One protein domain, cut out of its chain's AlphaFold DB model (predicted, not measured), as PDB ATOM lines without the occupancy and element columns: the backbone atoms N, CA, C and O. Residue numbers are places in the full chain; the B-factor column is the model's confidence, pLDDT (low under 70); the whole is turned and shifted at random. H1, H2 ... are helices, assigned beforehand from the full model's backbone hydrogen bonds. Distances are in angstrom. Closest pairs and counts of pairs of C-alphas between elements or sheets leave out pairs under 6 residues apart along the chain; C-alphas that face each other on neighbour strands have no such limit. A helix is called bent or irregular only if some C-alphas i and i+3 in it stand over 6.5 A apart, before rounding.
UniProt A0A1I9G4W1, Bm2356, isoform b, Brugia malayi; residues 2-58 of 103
ATOM      1  N   ASP A   2     -52.013 -29.607 -14.158       86.69
ATOM      2  CA  ASP A   2     -50.673 -29.020 -14.284       86.69
ATOM      3  C   ASP A   2     -49.632 -29.883 -13.540       86.69
ATOM      4  O   ASP A   2     -49.704 -30.023 -12.318       86.69
ATOM      5  N   GLY A   3     -48.706 -30.499 -14.280       84.50
ATOM      6  CA  GLY A   3     -47.714 -31.429 -13.733       84.50
ATOM      7  C   GLY A   3     -46.605 -30.749 -12.928       84.50
ATOM      8  O   GLY A   3     -46.036 -31.371 -12.032       84.50
ATOM      9  N   ASP A   4     -46.343 -29.463 -13.177       89.19
ATOM     10  CA  ASP A   4     -45.224 -28.734 -12.565       89.19
ATOM     11  C   ASP A   4     -45.555 -28.198 -11.162       89.19
ATOM     12  O   ASP A   4     -44.685 -27.689 -10.454       89.19
ATOM     13  N   ARG A   5     -46.823 -28.289 -10.741       91.38
ATOM     14  CA  ARG A   5     -47.338 -27.674  -9.505       91.38
ATOM     15  C   ARG A   5     -48.001 -28.673  -8.566       91.38
ATOM     16  O   ARG A   5     -49.002 -28.354  -7.927       91.38
ATOM     17  N   LEU A   6     -47.450 -29.881  -8.503       91.50
ATOM     18  CA  LEU A   6     -48.026 -30.972  -7.722       91.50
ATOM     19  C   LEU A   6     -47.118 -31.461  -6.597       91.50
ATOM     20  O   LEU A   6     -47.548 -31.513  -5.446       91.50
ATOM     21  N   VAL A   7     -45.878 -31.818  -6.929       91.94
ATOM     22  CA  VAL A   7     -44.890 -32.259  -5.937       91.94
ATOM     23  C   VAL A   7     -44.411 -31.077  -5.107       91.94
ATOM     24  O   VAL A   7     -44.350 -29.945  -5.597       91.94
ATOM     25  N   PHE A   8     -44.060 -31.321  -3.845       92.25
ATOM     26  CA  PHE A   8     -43.670 -30.217  -2.977       92.25
ATOM     27  C   PHE A   8     -42.249 -29.733  -3.325       92.25
ATOM     28  O   PHE A   8     -41.304 -30.528  -3.300       92.25
ATOM     29  N   PRO A   9     -42.040 -28.444  -3.658       92.06
ATOM     30  CA  PRO A   9     -40.740 -28.007  -4.149       92.06
ATOM     31  C   PRO A   9     -39.666 -28.043  -3.040       92.06
ATOM     32  O   PRO A   9     -39.950 -27.664  -1.897       92.06
ATOM     33  N   PRO A  10     -38.405 -28.414  -3.349       90.88
ATOM     34  CA  PRO A  10     -37.362 -28.581  -2.330       90.88
ATOM     35  C   PRO A  10     -37.049 -27.325  -1.506       90.88
ATOM     36  O   PRO A  10     -36.742 -27.422  -0.320       90.88
ATOM     37  N   VAL A  11     -37.134 -26.135  -2.112       94.88
ATOM     38  CA  VAL A  11     -36.815 -24.867  -1.431       94.88
ATOM     39  C   VAL A  11     -37.831 -24.558  -0.312       94.88
ATOM     40  O   VAL A  11     -37.405 -24.412   0.832       94.88
ATOM     41  N   PRO A  12     -39.156 -24.542  -0.566       92.62
ATOM     42  CA  PRO A  12     -40.185 -24.522   0.479       92.62
ATOM     43  C   PRO A  12     -40.125 -25.689   1.476       92.62
ATOM     44  O   PRO A  12     -40.552 -25.529   2.617       92.62
ATOM     45  N   ALA A  13     -39.605 -26.855   1.077       91.81
ATOM     46  CA  ALA A  13     -39.433 -28.002   1.971       91.81
ATOM     47  C   ALA A  13     -38.284 -27.840   2.969       91.81
ATOM     48  O   ALA A  13     -38.355 -28.395   4.069       91.81
ATOM     49  N   ALA A  14     -37.251 -27.068   2.628       93.56
ATOM     50  CA  ALA A  14     -36.041 -26.952   3.434       93.56
ATOM     51  C   ALA A  14     -36.294 -26.510   4.893       93.56
ATOM     52  O   ALA A  14     -35.737 -27.153   5.782       93.56
ATOM     53  N   PRO A  15     -37.159 -25.517   5.203       95.81
ATOM     54  CA  PRO A  15     -37.476 -25.161   6.590       95.81
ATOM     55  C   PRO A  15     -38.112 -26.309   7.386       95.81
ATOM     56  O   PRO A  15     -37.761 -26.529   8.543       95.81
ATOM     57  N   ILE A  16     -39.013 -27.075   6.761       93.19
ATOM     58  CA  ILE A  16     -39.681 -28.221   7.395       93.19
ATOM     59  C   ILE A  16     -38.657 -29.324   7.677       93.19
ATOM     60  O   ILE A  16     -38.614 -29.884   8.773       93.19
ATOM     61  N   VAL A  17     -37.800 -29.621   6.698       92.81
ATOM     62  CA  VAL A  17     -36.724 -30.607   6.849       92.81
ATOM     63  C   VAL A  17     -35.741 -30.175   7.936       92.81
ATOM     64  O   VAL A  17     -35.404 -30.995   8.785       92.81
ATOM     65  N   ALA A  18     -35.334 -28.903   7.968       94.62
ATOM     66  CA  ALA A  18     -34.430 -28.362   8.980       94.62
ATOM     67  C   ALA A  18     -35.021 -28.457  10.395       94.62
ATOM     68  O   ALA A  18     -34.325 -28.874  11.319       94.62
ATOM     69  N   PHE A  19     -36.313 -28.146  10.557       95.06
ATOM     70  CA  PHE A  19     -37.018 -28.302  11.831       95.06
ATOM     71  C   PHE A  19     -36.962 -29.750  12.338       95.06
ATOM     72  O   PHE A  19     -36.551 -29.998  13.470       95.06
ATOM     73  N   PHE A  20     -37.319 -30.723  11.492       92.31
ATOM     74  CA  PHE A  20     -37.286 -32.133  11.885       92.31
ATOM     75  C   PHE A  20     -35.864 -32.663  12.073       92.31
ATOM     76  O   PHE A  20     -35.636 -33.466  12.972       92.31
ATOM     77  N   TYR A  21     -34.901 -32.200  11.276       93.25
ATOM     78  CA  TYR A  21     -33.491 -32.536  11.454       93.25
ATOM     79  C   TYR A  21     -33.001 -32.100  12.838       93.25
ATOM     80  O   TYR A  21     -32.439 -32.910  13.576       93.25
ATOM     81  N   TYR A  22     -33.265 -30.847  13.220       95.44
ATOM     82  CA  TYR A  22     -32.917 -30.325  14.541       95.44
ATOM     83  C   TYR A  22     -33.618 -31.104  15.662       95.44
ATOM     84  O   TYR A  22     -32.976 -31.510  16.630       95.44
ATOM     85  N   LEU A  23     -34.918 -31.373  15.509       94.81
ATOM     86  CA  LEU A  23     -35.696 -32.135  16.483       94.81
ATOM     87  C   LEU A  23     -35.118 -33.541  16.697       94.81
ATOM     88  O   LEU A  23     -34.917 -33.959  17.833       94.81
ATOM     89  N   TYR A  24     -34.821 -34.273  15.622       94.19
ATOM     90  CA  TYR A  24     -34.328 -35.646  15.729       94.19
ATOM     91  C   TYR A  24     -32.895 -35.722  16.232       94.19
ATOM     92  O   TYR A  24     -32.612 -36.563  17.076       94.19
ATOM     93  N   THR A  25     -32.010 -34.837  15.775       94.69
ATOM     94  CA  THR A  25     -30.622 -34.805  16.264       94.69
ATOM     95  C   THR A  25     -30.525 -34.387  17.733       94.69
ATOM     96  O   THR A  25     -29.567 -34.758  18.403       94.69
ATOM     97  N   SER A  26     -31.529 -33.672  18.249       96.00
ATOM     98  CA  SER A  26     -31.614 -33.284  19.663       96.00
ATOM     99  C   SER A  26     -32.232 -34.365  20.563       96.00
ATOM    100  O   SER A  26     -31.984 -34.363  21.766       96.00
ATOM    101  N   LEU A  27     -33.055 -35.266  20.012       96.62
ATOM    102  CA  LEU A  27     -33.789 -36.287  20.778       96.62
ATOM    103  C   LEU A  27     -33.224 -37.706  20.634       96.62
ATOM    104  O   LEU A  27     -33.440 -38.536  21.515       96.62
ATOM    105  N   LEU A  28     -32.550 -38.009  19.523       96.25
ATOM    106  CA  LEU A  28     -32.106 -39.356  19.176       96.25
ATOM    107  C   LEU A  28     -30.572 -39.437  19.125       96.25
ATOM    108  O   LEU A  28     -29.928 -38.522  18.612       96.25
ATOM    109  N   PRO A  29     -29.975 -40.560  19.564       97.38
ATOM    110  CA  PRO A  29     -28.608 -40.916  19.203       97.38
ATOM    111  C   PRO A  29     -28.407 -40.877  17.685       97.38
ATOM    112  O   PRO A  29     -29.323 -41.204  16.928       97.38
ATOM    113  N   TYR A  30     -27.194 -40.533  17.249       93.88
ATOM    114  CA  TYR A  30     -26.883 -40.305  15.834       93.88
ATOM    115  C   TYR A  30     -27.301 -41.469  14.922       93.88
ATOM    116  O   TYR A  30     -27.978 -41.246  13.921       93.88
ATOM    117  N   ASP A  31     -27.003 -42.711  15.308       96.56
ATOM    118  CA  ASP A  31     -27.331 -43.890  14.495       96.56
ATOM    119  C   ASP A  31     -28.850 -44.086  14.336       96.56
ATOM    120  O   ASP A  31     -29.341 -44.411  13.252       96.56
ATOM    121  N   LEU A  32     -29.620 -43.828  15.401       96.38
ATOM    122  CA  LEU A  32     -31.083 -43.880  15.353       96.38
ATOM    123  C   LEU A  32     -31.654 -42.739  14.512       96.38
ATOM    124  O   LEU A  32     -32.594 -42.963  13.748       96.38
ATOM    125  N   PHE A  33     -31.072 -41.542  14.606       94.50
ATOM    126  CA  PHE A  33     -31.404 -40.432  13.720       94.50
ATOM    127  C   PHE A  33     -31.160 -40.801  12.251       94.50
ATOM    128  O   PHE A  33     -32.043 -40.571  11.429       94.50
ATOM    129  N   CYS A  34     -30.017 -41.400  11.910       94.25
ATOM    130  CA  CYS A  34     -29.711 -41.800  10.538       94.25
ATOM    131  C   CYS A  34     -30.757 -42.780   9.993       94.25
ATOM    132  O   CYS A  34     -31.305 -42.555   8.913       94.25
ATOM    133  N   CYS A  35     -31.095 -43.822  10.759       94.94
ATOM    134  CA  CYS A  35     -32.111 -44.800  10.373       94.94
ATOM    135  C   CYS A  35     -33.503 -44.164  10.230       94.94
ATOM    136  O   CYS A  35     -34.170 -44.333   9.206       94.94
ATOM    137  N   PHE A  36     -33.943 -43.411  11.241       92.69
ATOM    138  CA  PHE A  36     -35.273 -42.807  11.261       92.69
ATOM    139  C   PHE A  36     -35.421 -41.703  10.208       92.69
ATOM    140  O   PHE A  36     -36.418 -41.650   9.490       92.69
ATOM    141  N   GLY A  37     -34.412 -40.843  10.078       92.06
ATOM    142  CA  GLY A  37     -34.360 -39.760   9.104       92.06
ATOM    143  C   GLY A  37     -34.378 -40.279   7.669       92.06
ATOM    144  O   GLY A  37     -35.183 -39.804   6.867       92.06
ATOM    145  N   ALA A  38     -33.565 -41.297   7.361       93.38
ATOM    146  CA  ALA A  38     -33.568 -41.938   6.049       93.38
ATOM    147  C   ALA A  38     -34.919 -42.601   5.746       93.38
ATOM    148  O   ALA A  38     -35.487 -42.370   4.680       93.38
ATOM    149  N   GLY A  39     -35.478 -43.361   6.697       95.25
ATOM    150  CA  GLY A  39     -36.785 -44.004   6.539       95.25
ATOM    151  C   GLY A  39     -37.921 -43.000   6.326       95.25
ATOM    152  O   GLY A  39     -38.746 -43.173   5.430       95.25
ATOM    153  N   LYS A  40     -37.932 -41.902   7.091       94.00
ATOM    154  CA  LYS A  40     -38.908 -40.817   6.934       94.00
ATOM    155  C   LYS A  40     -38.794 -40.147   5.567       94.00
ATOM    156  O   LYS A  40     -39.815 -39.923   4.920       94.00
ATOM    157  N   LEU A  41     -37.578 -39.811   5.132       93.25
ATOM    158  CA  LEU A  41     -37.360 -39.168   3.836       93.25
ATOM    159  C   LEU A  41     -37.769 -40.093   2.685       93.25
ATOM    160  O   LEU A  41     -38.460 -39.663   1.768       93.25
ATOM    161  N   PHE A  42     -37.409 -41.374   2.771       96.31
ATOM    162  CA  PHE A  42     -37.825 -42.387   1.808       96.31
ATOM    163  C   PHE A  42     -39.354 -42.521   1.738       96.31
ATOM    164  O   PHE A  42     -39.927 -42.505   0.650       96.31
ATOM    165  N   GLY A  43     -40.029 -42.570   2.890       96.31
ATOM    166  CA  GLY A  43     -41.492 -42.591   2.956       96.31
ATOM    167  C   GLY A  43     -42.138 -41.346   2.340       96.31
ATOM    168  O   GLY A  43     -43.138 -41.466   1.633       96.31
ATOM    169  N   TYR A  44     -41.548 -40.165   2.546       95.38
ATOM    170  CA  TYR A  44     -41.999 -38.928   1.904       95.38
ATOM    171  C   TYR A  44     -41.846 -38.978   0.375       95.38
ATOM    172  O   TYR A  44     -42.780 -38.620  -0.336       95.38
ATOM    173  N   ILE A  45     -40.723 -39.487  -0.143       95.38
ATOM    174  CA  ILE A  45     -40.528 -39.651  -1.592       95.38
ATOM    175  C   ILE A  45     -41.580 -40.609  -2.169       95.38
ATOM    176  O   ILE A  45     -42.195 -40.300  -3.186       95.38
ATOM    177  N   ILE A  46     -41.850 -41.738  -1.501       97.19
ATOM    178  CA  ILE A  46     -42.925 -42.656  -1.910       97.19
ATOM    179  C   ILE A  46     -44.274 -41.934  -1.939       97.19
ATOM    180  O   ILE A  46     -45.035 -42.119  -2.889       97.19
ATOM    181  N   TYR A  47     -44.581 -41.138  -0.913       97.12
ATOM    182  CA  TYR A  47     -45.810 -40.353  -0.847       97.12
ATOM    183  C   TYR A  47     -45.936 -39.415  -2.054       97.12
ATOM    184  O   TYR A  47     -46.941 -39.481  -2.759       97.12
ATOM    185  N   ASP A  48     -44.907 -38.613  -2.336       96.19
ATOM    186  CA  ASP A  48     -44.952 -37.579  -3.374       96.19
ATOM    187  C   ASP A  48     -45.007 -38.199  -4.783       96.19
ATOM    188  O   ASP A  48     -45.811 -37.804  -5.629       96.19
ATOM    189  N   CYS A  49     -44.240 -39.270  -5.018       96.12
ATOM    190  CA  CYS A  49     -44.309 -40.031  -6.266       96.12
ATOM    191  C   CYS A  49     -45.667 -40.723  -6.452       96.12
ATOM    192  O   CYS A  49     -46.191 -40.742  -7.566       96.12
ATOM    193  N   SER A  50     -46.253 -41.281  -5.386       97.00
ATOM    194  CA  SER A  50     -47.588 -41.896  -5.448       97.00
ATOM    195  C   SER A  50     -48.654 -40.852  -5.762       97.00
ATOM    196  O   SER A  50     -49.502 -41.085  -6.620       97.00
ATOM    197  N   HIS A  51     -48.579 -39.688  -5.111       97.44
ATOM    198  CA  HIS A  51     -49.470 -38.561  -5.361       97.44
ATOM    199  C   HIS A  51     -49.410 -38.139  -6.833       97.44
ATOM    200  O   HIS A  51     -50.431 -38.131  -7.522       97.44
ATOM    201  N   TYR A  52     -48.201 -37.906  -7.352       96.81
ATOM    202  CA  TYR A  52     -47.997 -37.567  -8.756       96.81
ATOM    203  C   TYR A  52     -48.548 -38.639  -9.701       96.81
ATOM    204  O   TYR A  52     -49.252 -38.316 -10.661       96.81
ATOM    205  N   TYR A  53     -48.274 -39.913  -9.414       96.69
ATOM    206  CA  TYR A  53     -48.753 -41.039 -10.208       96.69
ATOM    207  C   TYR A  53     -50.286 -41.098 -10.259       96.69
ATOM    208  O   TYR A  53     -50.849 -41.264 -11.339       96.69
ATOM    209  N   PHE A  54     -50.984 -40.896  -9.139       96.44
ATOM    210  CA  PHE A  54     -52.452 -40.938  -9.114       96.44
ATOM    211  C   PHE A  54     -53.114 -39.802  -9.902       96.44
ATOM    212  O   PHE A  54     -54.208 -39.995 -10.432       96.44
ATOM    213  N   HIS A  55     -52.443 -38.659 -10.055       96.50
ATOM    214  CA  HIS A  55     -52.933 -37.565 -10.895       96.50
ATOM    215  C   HIS A  55     -52.663 -37.743 -12.395       96.50
ATOM    216  O   HIS A  55     -53.387 -37.155 -13.202       96.50
ATOM    217  N   HIS A  56     -51.645 -38.520 -12.780       95.88
ATOM    218  CA  HIS A  56     -51.124 -38.512 -14.155       95.88
ATOM    219  C   HIS A  56     -51.103 -39.869 -14.862       95.88
ATOM    220  O   HIS A  56     -50.963 -39.903 -16.081       95.88
ATOM    221  N   ALA A  57     -51.238 -40.981 -14.143       95.31
ATOM    222  CA  ALA A  57     -51.215 -42.324 -14.719       95.31
ATOM    223  C   ALA A  57     -52.575 -43.014 -14.606       95.31
ATOM    224  O   ALA A  57     -53.395 -42.632 -13.777       95.31
ATOM    225  N   ASP A  58     -52.793 -44.069 -15.396       95.31
ATOM    226  CA  ASP A  58     -54.013 -44.887 -15.396       95.31
ATOM    227  C   ASP A  58     -53.718 -46.322 -14.928       95.31
ATOM    228  O   ASP A  58     -53.364 -47.185 -15.734       95.31
TER     229      ASP A  58
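This is residues 2 to 58 of the 103 residues of the protein "Bm2356, isoform b" of Brugia malayi (UniProt A0A1I9G4W1). Picture a narrow helical hairpin: one long helix, H2, with a shorter, kinked helix, H1, folded back beside it, the two meeting near their shared link and spreading apart from there as a slim V. Before H1, residues 2 to 9 hold no named element; this stretch starts toward the far end of H2, with the C-alphas of Asp 2 and Asp 58 16.3 A apart, and leads from there to the start of H1. The printed part has 57 residues with two named helices, H1 then H2, and no named strand; the class is all helix. It is loose, with a radius of gyration of the C-alphas of 14.0 A, and spans 43 by 21 by 9 A, only just a rod.

Find C-alpha 30 at (-26.883, -40.305, 15.834); from there H2, residues 30 to 56, runs 38.6 A to C-alpha 56 at (-51.124, -38.512, -14.155). H1, residues 10 to 27, begins at C-alpha 10, (-37.362, -28.581, -2.330), and measures 24.6 A. It has a kink of 32 degrees near residue 17, and it is irregular, but only just: C-alphas 12 and 15 are 6.7 A apart.

Look from H2 to H1: they form a helical hairpin across a tight link of 2 residues. They run opposite ways at a shallow tilt of 30 degrees. They touch with residues 21 to 25 of H1 and 33 to 37 of H2 alone; the closest C-alphas, those of Tyr 24 and Phe 33, are 6.0 A apart. In H2 every O i to N i+4 pair is within hydrogen-bond range; in H1, 12 of 14 are.

Residues 9 to 16, of which 10 to 16 belong to H1, stand free. The two C-alphas farthest apart, those of Ser 26 and Asp 58, are 43.2 A apart. The printed part has no cut and no long link between its helices. The mean pLDDT of the printed part is 94.3, and no printed residue is under 70.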